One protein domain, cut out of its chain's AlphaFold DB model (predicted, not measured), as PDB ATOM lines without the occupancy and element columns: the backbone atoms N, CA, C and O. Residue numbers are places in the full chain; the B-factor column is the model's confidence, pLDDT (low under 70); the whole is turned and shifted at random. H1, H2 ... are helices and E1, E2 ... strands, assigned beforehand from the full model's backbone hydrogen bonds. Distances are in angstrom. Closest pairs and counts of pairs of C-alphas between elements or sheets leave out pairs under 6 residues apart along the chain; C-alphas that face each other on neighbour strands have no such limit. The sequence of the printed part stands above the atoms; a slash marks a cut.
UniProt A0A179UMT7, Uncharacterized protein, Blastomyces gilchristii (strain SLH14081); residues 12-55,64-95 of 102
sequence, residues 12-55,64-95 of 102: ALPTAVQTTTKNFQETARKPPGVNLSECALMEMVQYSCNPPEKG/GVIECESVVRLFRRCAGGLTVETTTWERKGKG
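This is residues 12 to 55 and 64 to 95 of the 102 residues of an uncharacterized protein of Blastomyces gilchristii (strain SLH14081) (UniProt A0A179UMT7). Two long antiparallel strands, E3 and E4, make a narrow ribbon that gives the model much of its length, with short E5 beside one end of E4 and H2 standing up from this three-stranded sheet. A separate small hairpin, E1 and E2, lies beyond the E5 end of the ribbon, with short H1 leading into it. The printed part has 76 residues, in the order H1, E1, E2, E3, E4, E5, H2; both sheets, E3 - E4 - E5 and E1 - E2, are antiparallel, and the class is mixed, helices and strands. The whole is loose, with a radius of gyration of the C-alphas of 16.2 A, and elongated, spanning 52 by 32 by 22 A.

E3, residues 40 to 49, is 28.9 A long and begins at C-alpha 40, (38.268, -49.995, 31.526). E4, residues 68 to 77, is 27.2 A long, and E5, residues 83 to 85, 6.8 A. H2, residues 87 to 95, is 12.8 A long and ends at C-alpha 95, (22.445, -37.587, 34.287). H1, residues 12 to 16, measures 6.0 A from C-alpha 12 at (38.442, -32.131, 40.395); E1, residues 19 to 22, 9.8 A; E2, residues 25 to 28, 10.0 A.

E3 and E4 are antiparallel at 158 degrees, with N 44 and O 73 2.8 A apart, within hydrogen-bond range. E4 and E5 form a hairpin, with N 76 and O 84 at 2.8 A. H2 is on this sheet, over E4, at a height over the sheet of 10.6 A, and stands up from it at 62 degrees; its closest C-alpha pair with E4 is Leu 74 and Thr 87, 4.6 A. H1 and H2 are close but not clearly touching, the closest C-alphas, of Leu 13 and Trp 89, being 7.8 A apart. E1 and E2 form a hairpin, with N 20 and O 27 at 2.8 A, and E2 is apart from E3. In H1 and H2 every O i to N i+4 pair is within hydrogen-bond range.

The two farthest C-alphas, of Pro 31 and Gly 64, are 52.7 A apart. Residues 56 to 63 are not printed, and C-alphas 55 and 64 are 11.9 A apart across this cut. The link from E2 to E3, 11 residues, is long. Mean pLDDT of the printed part is 90.0; residues 94 to 95 are under 70.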
ATOM      1  N   ALA A  12      36.983 -32.165  40.382       93.50
ATOM      2  CA  ALA A  12      38.442 -32.131  40.395       93.50
ATOM      3  C   ALA A  12      39.081 -33.494  40.071       93.50
ATOM      4  O   ALA A  12      40.298 -33.566  39.914       93.50
ATOM      5  N   LEU A  13      38.286 -34.567  39.929       93.69
ATOM      6  CA  LEU A  13      38.789 -35.918  39.667       93.69
ATOM      7  C   LEU A  13      39.718 -36.004  38.439       93.69
ATOM      8  O   LEU A  13      40.788 -36.589  38.592       93.69
ATOM      9  N   PRO A  14      39.403 -35.410  37.265       92.00
ATOM     10  CA  PRO A  14      40.287 -35.489  36.096       92.00
ATOM     11  C   PRO A  14      41.678 -34.882  36.325       92.00
ATOM     12  O   PRO A  14      42.649 -35.336  35.721       92.00
ATOM     13  N   THR A  15      41.775 -33.886  37.210       92.75
ATOM     14  CA  THR A  15      43.038 -33.240  37.587       92.75
ATOM     15  C   THR A  15      43.753 -34.027  38.683       92.75
ATOM     16  O   THR A  15      44.940 -34.310  38.552       92.75
ATOM     17  N   ALA A  16      43.034 -34.452  39.726       92.56
ATOM     18  CA  ALA A  16      43.596 -35.185  40.862       92.56
ATOM     19  C   ALA A  16      44.231 -36.523  40.452       92.56
ATOM     20  O   ALA A  16      45.226 -36.954  41.027       92.56
ATOM     21  N   VAL A  17      43.705 -37.189  39.418       93.38
ATOM     22  CA  VAL A  17      44.308 -38.439  38.922       93.38
ATOM     23  C   VAL A  17      45.646 -38.226  38.219       93.38
ATOM     24  O   VAL A  17      46.372 -39.200  38.043       93.38
ATOM     25  N   GLN A  18      46.011 -36.993  37.854       94.62
ATOM     26  CA  GLN A  18      47.310 -36.691  37.240       94.62
ATOM     27  C   GLN A  18      48.438 -36.575  38.264       94.62
ATOM     28  O   GLN A  18      49.602 -36.509  37.873       94.62
ATOM     29  N   THR A  19      48.133 -36.571  39.562       92.50
ATOM     30  CA  THR A  19      49.124 -36.427  40.629       92.50
ATOM     31  C   THR A  19      49.212 -37.680  41.507       92.50
ATOM     32  O   THR A  19      48.378 -38.594  41.470       92.50
ATOM     33  N   THR A  20      50.315 -37.785  42.242       89.06
ATOM     34  CA  THR A  20      50.588 -38.824  43.234       89.06
ATOM     35  C   THR A  20      51.370 -38.226  44.396       89.06
ATOM     36  O   THR A  20      52.191 -37.327  44.211       89.06
ATOM     37  N   THR A  21      51.160 -38.749  45.599       87.19
ATOM     38  CA  THR A  21      51.916 -38.324  46.779       87.19
ATOM     39  C   THR A  21      53.177 -39.167  46.922       87.19
ATOM     40  O   THR A  21      53.110 -40.398  46.933       87.19
ATOM     41  N   LYS A  22      54.334 -38.520  47.059       86.56
ATOM     42  CA  LYS A  22      55.611 -39.154  47.401       86.56
ATOM     43  C   LYS A  22      56.266 -38.328  48.502       86.56
ATOM     44  O   LYS A  22      56.374 -37.119  48.361       86.56
ATOM     45  N   ASN A  23      56.687 -38.962  49.598       86.81
ATOM     46  CA  ASN A  23      57.287 -38.269  50.750       86.81
ATOM     47  C   ASN A  23      56.435 -37.085  51.260       86.81
ATOM     48  O   ASN A  23      56.966 -36.013  51.526       86.81
ATOM     49  N   PHE A  24      55.111 -37.269  51.346       84.44
ATOM     50  CA  PHE A  24      54.146 -36.226  51.735       84.44
ATOM     51  C   PHE A  24      54.089 -34.994  50.814       84.44
ATOM     52  O   PHE A  24      53.447 -34.006  51.157       84.44
ATOM     53  N   GLN A  25      54.699 -35.057  49.631       88.25
ATOM     54  CA  GLN A  25      54.614 -34.017  48.611       88.25
ATOM     55  C   GLN A  25      53.815 -34.510  47.409       88.25
ATOM     56  O   GLN A  25      53.947 -35.660  46.976       88.25
ATOM     57  N   GLU A  26      52.969 -33.636  46.876       89.19
ATOM     58  CA  GLU A  26      52.236 -33.896  45.646       89.19
ATOM     59  C   GLU A  26      53.170 -33.734  44.446       89.19
ATOM     60  O   GLU A  26      53.883 -32.742  44.306       89.19
ATOM     61  N   THR A  27      53.192 -34.744  43.586       92.19
ATOM     62  CA  THR A  27      54.044 -34.792  42.398       92.19
ATOM     63  C   THR A  27      53.218 -35.230  41.200       92.19
ATOM     64  O   THR A  27      52.289 -36.026  41.336       92.19
ATOM     65  N   ALA A  28      53.549 -34.726  40.012       92.06
ATOM     66  CA  ALA A  28      52.901 -35.172  38.787       92.06
ATOM     67  C   ALA A  28      53.234 -36.645  38.497       92.06
ATOM     68  O   ALA A  28      54.360 -37.109  38.715       92.06
ATOM     69  N   ARG A  29      52.257 -37.388  37.976       90.38
ATOM     70  CA  ARG A  29      52.492 -38.724  37.428       90.38
ATOM     71  C   ARG A  29      53.382 -38.630  36.195       90.38
ATOM     72  O   ARG A  29      53.376 -37.644  35.463       90.38
ATOM     73  N   LYS A  30      54.154 -39.693  35.968       88.69
ATOM     74  CA  LYS A  30      54.974 -39.814  34.761       88.69
ATOM     75  C   LYS A  30      54.066 -39.903  33.524       88.69
ATOM     76  O   LYS A  30      53.029 -40.556  33.619       88.69
ATOM     77  N   PRO A  31      54.464 -39.312  32.383       87.25
ATOM     78  CA  PRO A  31      53.750 -39.479  31.121       87.25
ATOM     79  C   PRO A  31      53.626 -40.957  30.696       87.25
ATOM     80  O   PRO A  31      54.499 -41.756  31.050       87.25
ATOM     81  N   PRO A  32      52.607 -41.315  29.889       87.75
ATOM     82  CA  PRO A  32      51.537 -40.448  29.383       87.75
ATOM     83  C   PRO A  32      50.505 -40.088  30.465       87.75
ATOM     84  O   PRO A  32      50.376 -40.780  31.473       87.75
ATOM     85  N   GLY A  33      49.785 -38.980  30.263       90.50
ATOM     86  CA  GLY A  33      48.713 -38.556  31.168       90.50
ATOM     87  C   GLY A  33      47.581 -39.585  31.252       90.50
ATOM     88  O   GLY A  33      47.394 -40.404  30.352       90.50
ATOM     89  N   VAL A  34      46.813 -39.547  32.339       94.38
ATOM     90  CA  VAL A  34      45.708 -40.488  32.566       94.38
ATOM     91  C   VAL A  34      44.434 -39.948  31.926       94.38
ATOM     92  O   VAL A  34      43.898 -38.942  32.390       94.38
ATOM     93  N   ASN A  35      43.904 -40.636  30.914       93.75
ATOM     94  CA  ASN A  35      42.564 -40.365  30.400       93.75
ATOM     95  C   ASN A  35      41.552 -41.374  30.964       93.75
ATOM     96  O   ASN A  35      41.504 -42.528  30.545       93.75
ATOM     97  N   LEU A  36      40.721 -40.937  31.916       94.50
ATOM     98  CA  LEU A  36      39.757 -41.814  32.593       94.50
ATOM     99  C   LEU A  36      38.730 -42.443  31.643       94.50
ATOM    100  O   LEU A  36      38.282 -43.557  31.909       94.50
ATOM    101  N   SER A  37      38.351 -41.767  30.553       93.25
ATOM    102  CA  SER A  37      37.349 -42.296  29.618       93.25
ATOM    103  C   SER A  37      37.867 -43.476  28.794       93.25
ATOM    104  O   SER A  37      37.065 -44.321  28.399       93.25
ATOM    105  N   GLU A  38      39.183 -43.564  28.594       94.69
ATOM    106  CA  GLU A  38      39.865 -44.648  27.875       94.69
ATOM    107  C   GLU A  38      40.166 -45.857  28.773       94.69
ATOM    108  O   GLU A  38      40.451 -46.949  28.285       94.69
ATOM    109  N   CYS A  39      40.086 -45.693  30.096       96.12
ATOM    110  CA  CYS A  39      40.300 -46.780  31.046       96.12
ATOM    111  C   CYS A  39      39.086 -47.718  31.118       96.12
ATOM    112  O   CYS A  39      37.934 -47.277  31.028       96.12
ATOM    113  N   ALA A  40      39.331 -49.005  31.378       97.12
ATOM    114  CA  ALA A  40      38.268 -49.995  31.526       97.12
ATOM    115  C   ALA A  40      37.361 -49.648  32.717       97.12
ATOM    116  O   ALA A  40      37.851 -49.428  33.828       97.12
ATOM    117  N   LEU A  41      36.047 -49.603  32.479       97.50
ATOM    118  CA  LEU A  41      35.044 -49.411  33.523       97.50
ATOM    119  C   LEU A  41      34.702 -50.760  34.156       97.50
ATOM    120  O   LEU A  41      34.267 -51.681  33.470       97.50
ATOM    121  N   MET A  42      34.892 -50.849  35.466       97.50
ATOM    122  CA  MET A  42      34.630 -52.031  36.275       97.50
ATOM    123  C   MET A  42      33.564 -51.716  37.319       97.50
ATOM    124  O   MET A  42      33.489 -50.597  37.831       97.50
ATOM    125  N   GLU A  43      32.784 -52.728  37.674       96.75
ATOM    126  CA  GLU A  43      31.792 -52.664  38.740       96.75
ATOM    127  C   GLU A  43      32.176 -53.627  39.863       96.75
ATOM    128  O   GLU A  43      32.611 -54.753  39.612       96.75
ATOM    129  N   MET A  44      32.025 -53.176  41.104       96.56
ATOM    130  CA  MET A  44      32.152 -53.999  42.299       96.56
ATOM    131  C   MET A  44      30.893 -53.840  43.143       96.56
ATOM    132  O   MET A  44      30.558 -52.735  43.575       96.56
ATOM    133  N   VAL A  45      30.236 -54.961  43.420       96.44
ATOM    134  CA  VAL A  45      29.125 -55.027  44.365       96.44
ATOM    135  C   VAL A  45      29.682 -55.424  45.725       96.44
ATOM    136  O   VAL A  45      30.313 -56.470  45.868       96.44
ATOM    137  N   GLN A  46      29.477 -54.570  46.718       94.25
ATOM    138  CA  GLN A  46      29.786 -54.841  48.119       94.25
ATOM    139  C   GLN A  46      28.483 -54.941  48.906       94.25
ATOM    140  O   GLN A  46      27.451 -54.465  48.445       94.25
ATOM    141  N   TYR A  47      28.522 -55.520  50.101       93.88
ATOM    142  CA  TYR A  47      27.384 -55.521  51.017       93.88
ATOM    143  C   TYR A  47      27.779 -54.804  52.305       93.88
ATOM    144  O   TYR A  47      28.826 -55.100  52.881       93.88
ATOM    145  N   SER A  48      26.961 -53.845  52.730       90.75
ATOM    146  CA  SER A  48      27.101 -53.145  54.006       90.75
ATOM    147  C   SER A  48      26.019 -53.642  54.950       90.75
ATOM    148  O   SER A  48      24.836 -53.465  54.668       90.75
ATOM    149  N   CYS A  49      26.421 -54.298  56.035       90.38
ATOM    150  CA  CYS A  49      25.506 -54.832  57.036       90.38
ATOM    151  C   CYS A  49      25.400 -53.870  58.215       90.38
ATOM    152  O   CYS A  49      26.424 -53.458  58.758       90.38
ATOM    153  N   ASN A  50      24.171 -53.539  58.609       86.06
ATOM    154  CA  ASN A  50      23.855 -52.514  59.605       86.06
ATOM    155  C   ASN A  50      24.583 -51.191  59.300       86.06
ATOM    156  O   ASN A  50      25.392 -50.732  60.114       86.06
ATOM    157  N   PRO A  51      24.370 -50.615  58.098       84.31
ATOM    158  CA  PRO A  51      25.083 -49.421  57.671       84.31
ATOM    159  C   PRO A  51      24.900 -48.293  58.699       84.31
ATOM    160  O   PRO A  51      23.783 -48.073  59.174       84.31
ATOM    161  N   PRO A  52      25.977 -47.574  59.063       80.12
ATOM    162  CA  PRO A  52      25.961 -46.620  60.172       80.12
ATOM    163  C   PRO A  52      24.942 -45.490  59.977       80.12
ATOM    164  O   PRO A  52      24.380 -44.996  60.954       80.12
ATOM    165  N   GLU A  53      24.650 -45.115  58.731       84.94
ATOM    166  CA  GLU A  53      23.608 -44.150  58.368       84.94
ATOM    167  C   GLU A  53      22.187 -44.563  58.786       84.94
ATOM    168  O   GLU A  53      21.334 -43.694  58.953       84.94
ATOM    169  N   LYS A  54      21.926 -45.858  59.001       83.19
ATOM    170  CA  LYS A  54      20.632 -46.366  59.481       83.19
ATOM    171  C   LYS A  54      20.513 -46.416  61.004       83.19
ATOM    172  O   LYS A  54      19.446 -46.742  61.520       83.19
ATOM    173  N   GLY A  55      21.578 -46.067  61.726       78.31
ATOM    174  CA  GLY A  55      21.622 -46.176  63.178       78.31
ATOM    175  C   GLY A  55      21.746 -47.626  63.671       78.31
ATOM    176  O   GLY A  55      21.898 -48.558  62.878       78.31
ATOM    177  N   GLY A  64      19.563 -58.164  67.722       72.25
ATOM    178  CA  GLY A  64      19.162 -57.369  66.562       72.25
ATOM    179  C   GLY A  64      19.237 -58.168  65.258       72.25
ATOM    180  O   GLY A  64      20.136 -58.990  65.074       72.25
ATOM    181  N   VAL A  65      18.304 -57.901  64.344       79.44
ATOM    182  CA  VAL A  65      18.337 -58.436  62.975       79.44
ATOM    183  C   VAL A  65      19.493 -57.781  62.216       79.44
ATOM    184  O   VAL A  65      19.676 -56.567  62.292       79.44
ATOM    185  N   ILE A  66      20.285 -58.584  61.500       84.12
ATOM    186  CA  ILE A  66      21.328 -58.075  60.604       84.12
ATOM    187  C   ILE A  66      20.685 -57.783  59.253       84.12
ATOM    188  O   ILE A  66      20.252 -58.703  58.559       84.12
ATOM    189  N   GLU A  67      20.666 -56.514  58.863       86.75
ATOM    190  CA  GLU A  67      20.200 -56.091  57.545       86.75
ATOM    191  C   GLU A  67      21.384 -55.647  56.696       86.75
ATOM    192  O   GLU A  67      22.132 -54.747  57.084       86.75
ATOM    193  N   CYS A  68      21.558 -56.271  55.531       91.56
ATOM    194  CA  CYS A  68      22.631 -55.926  54.604       91.56
ATOM    195  C   CYS A  68      22.073 -55.304  53.327       91.56
ATOM    196  O   CYS A  68      21.143 -55.830  52.719       91.56
ATOM    197  N   GLU A  69      22.697 -54.218  52.886       92.44
ATOM    198  CA  GLU A  69      22.366 -53.541  51.636       92.44
ATOM    199  C   GLU A  69      23.521 -53.628  50.648       92.44
ATOM    200  O   GLU A  69      24.694 -53.552  51.027       92.44
ATOM    201  N   SER A  70      23.198 -53.767  49.363       94.75
ATOM    202  CA  SER A  70      24.205 -53.754  48.308       94.75
ATOM    203  C   SER A  70      24.707 -52.334  48.045       94.75
ATOM    204  O   SER A  70      23.926 -51.430  47.748       94.75
ATOM    205  N   VAL A  71      26.022 -52.159  48.055       93.44
ATOM    206  CA  VAL A  71      26.720 -50.931  47.689       93.44
ATOM    207  C   VAL A  71      27.466 -51.173  46.381       93.44
ATOM    208  O   VAL A  71      28.471 -51.880  46.344       93.44
ATOM    209  N   VAL A  72      26.980 -50.564  45.301       95.50
ATOM    210  CA  VAL A  72      27.630 -50.625  43.986       95.50
ATOM    211  C   VAL A  72      28.685 -49.529  43.871       95.50
ATOM    212  O   VAL A  72      28.369 -48.335  43.948       95.50
ATOM    213  N   ARG A  73      29.935 -49.940  43.654       95.69
ATOM    214  CA  ARG A  73      31.093 -49.076  43.407       95.69
ATOM    215  C   ARG A  73      31.566 -49.251  41.967       95.69
ATOM    216  O   ARG A  73      31.694 -50.373  41.486       95.69
ATOM    217  N   LEU A  74      31.848 -48.144  41.290       96.81
ATOM    218  CA  LEU A  74      32.396 -48.141  39.933       96.81
ATOM    219  C   LEU A  74      33.861 -47.720  39.970       96.81
ATOM    220  O   LEU A  74      34.226 -46.809  40.714       96.81
ATOM    221  N   PHE A  75      34.689 -48.366  39.154       97.06
ATOM    222  CA  PHE A  75      36.120 -48.103  39.083       97.06
ATOM    223  C   PHE A  75      36.597 -47.972  37.642       97.06
ATOM    224  O   PHE A  75      36.190 -48.735  36.769       97.06
ATOM    225  N   ARG A  76      37.547 -47.067  37.408       97.06
ATOM    226  CA  ARG A  76      38.365 -47.046  36.194       97.06
ATOM    227  C   ARG A  76      39.681 -47.756  36.465       97.06
ATOM    228  O   ARG A  76      40.454 -47.329  37.324       97.06
ATOM    229  N   ARG A  77      39.938 -48.838  35.727       96.50
ATOM    230  CA  ARG A  77      41.219 -49.550  35.728       96.50
ATOM    231  C   ARG A  77      42.049 -49.081  34.537       96.50
ATOM    232  O   ARG A  77      41.746 -49.404  33.390       96.50
ATOM    233  N   CYS A  78      43.069 -48.289  34.829       94.50
ATOM    234  CA  CYS A  78      43.964 -47.677  33.857       94.50
ATOM    235  C   CYS A  78      45.280 -48.465  33.725       94.50
ATOM    236  O   CYS A  78      45.577 -49.374  34.509       94.50
ATOM    237  N   ALA A  79      46.093 -48.103  32.728       90.00
ATOM    238  CA  ALA A  79      47.439 -48.644  32.560       90.00
ATOM    239  C   ALA A  79      48.328 -48.383  33.794       90.00
ATOM    240  O   ALA A  79      48.048 -47.518  34.627       90.00
ATOM    241  N   GLY A  80      49.406 -49.160  33.940       86.50
ATOM    242  CA  GLY A  80      50.324 -49.032  35.079       86.50
ATOM    243  C   GLY A  80      49.724 -49.442  36.431       86.50
ATOM    244  O   GLY A  80      50.271 -49.090  37.470       86.50
ATOM    245  N   GLY A  81      48.595 -50.163  36.429       88.69
ATOM    246  CA  GLY A  81      47.938 -50.664  37.642       88.69
ATOM    247  C   GLY A  81      47.116 -49.621  38.405       88.69
ATOM    248  O   GLY A  81      46.587 -49.933  39.472       88.69
ATOM    249  N   LEU A  82      46.973 -48.402  37.874       92.00
ATOM    250  CA  LEU A  82      46.170 -47.357  38.501       92.00
ATOM    251  C   LEU A  82      44.688 -47.752  38.494       92.00
ATOM    252  O   LEU A  82      44.083 -47.925  37.438       92.00
ATOM    253  N   THR A  83      44.103 -47.857  39.683       94.81
ATOM    254  CA  THR A  83      42.669 -48.093  39.872       94.81
ATOM    255  C   THR A  83      42.075 -46.902  40.606       94.81
ATOM    256  O   THR A  83      42.567 -46.527  41.669       94.81
ATOM    257  N   VAL A  84      41.041 -46.293  40.029       94.25
ATOM    258  CA  VAL A  84      40.389 -45.092  40.565       94.25
ATOM    259  C   VAL A  84      38.918 -45.395  40.787       94.25
ATOM    260  O   VAL A  84      38.248 -45.850  39.866       94.25
ATOM    261  N   GLU A  85      38.409 -45.145  41.990       94.06
ATOM    262  CA  GLU A  85      36.972 -45.202  42.266       94.06
ATOM    263  C   GLU A  85      36.290 -43.984  41.630       94.06
ATOM    264  O   GLU A  85      36.674 -42.842  41.882       94.06
ATOM    265  N   THR A  86      35.317 -44.222  40.752       95.38
ATOM    266  CA  THR A  86      34.680 -43.191  39.922       95.38
ATOM    267  C   THR A  86      33.159 -43.173  40.057       95.38
ATOM    268  O   THR A  86      32.488 -42.544  39.243       95.38
ATOM    269  N   THR A  87      32.576 -43.786  41.093       94.88
ATOM    270  CA  THR A  87      31.116 -43.963  41.241       94.88
ATOM    271  C   THR A  87      30.345 -42.660  41.048       94.88
ATOM    272  O   THR A  87      29.435 -42.585  40.221       94.88
ATOM    273  N   THR A  88      30.731 -41.601  41.761       93.50
ATOM    274  CA  THR A  88      30.060 -40.295  41.657       93.50
ATOM    275  C   THR A  88      30.309 -39.620  40.306       93.50
ATOM    276  O   THR A  88      29.446 -38.895  39.811       93.50
ATOM    277  N   TRP A  89      31.472 -39.850  39.692       94.12
ATOM    278  CA  TRP A  89      31.833 -39.275  38.393       94.12
ATOM    279  C   TRP A  89      31.006 -39.889  37.259       94.12
ATOM    280  O   TRP A  89      30.395 -39.156  36.481       94.12
ATOM    281  N   GLU A  90      30.879 -41.217  37.235       94.75
ATOM    282  CA  GLU A  90      30.058 -41.933  36.252       94.75
ATOM    283  C   GLU A  90      28.572 -41.570  36.384       94.75
ATOM    284  O   GLU A  90      27.894 -41.327  35.385       94.75
ATOM    285  N   ARG A  91      28.056 -41.475  37.620       91.88
ATOM    286  CA  ARG A  91      26.654 -41.093  37.876       91.88
ATOM    287  C   ARG A  91      26.341 -39.686  37.361       91.88
ATOM    288  O   ARG A  91      25.327 -39.496  36.694       91.88
ATOM    289  N   LYS A  92      27.231 -38.714  37.594       86.06
ATOM    290  CA  LYS A  92      27.080 -37.343  37.068       86.06
ATOM    291  C   LYS A  92      27.127 -37.290  35.538       86.06
ATOM    292  O   LYS A  92      26.399 -36.505  34.940       86.06
ATOM    293  N   GLY A  93      27.959 -38.120  34.905       71.00
ATOM    294  CA  GLY A  93      28.042 -38.206  33.444       71.00
ATOM    295  C   GLY A  93      26.778 -38.775  32.789       71.00
ATOM    296  O   GLY A  93      26.410 -38.343  31.697       71.00
ATOM    297  N   LYS A  94      26.086 -39.707  33.458       59.12
ATOM    298  CA  LYS A  94      24.839 -40.313  32.960       59.12
ATOM    299  C   LYS A  94      23.620 -39.391  33.077       59.12
ATOM    300  O   LYS A  94      22.793 -39.404  32.174       59.12
ATOM    301  N   GLY A  95      23.560 -38.530  34.097       49.19
ATOM    302  CA  GLY A  95      22.445 -37.587  34.287       49.19
ATOM    303  C   GLY A  95      22.245 -36.583  33.141       49.19
ATOM    304  O   GLY A  95      21.133 -36.131  32.916       49.19
TER     305      GLY A  95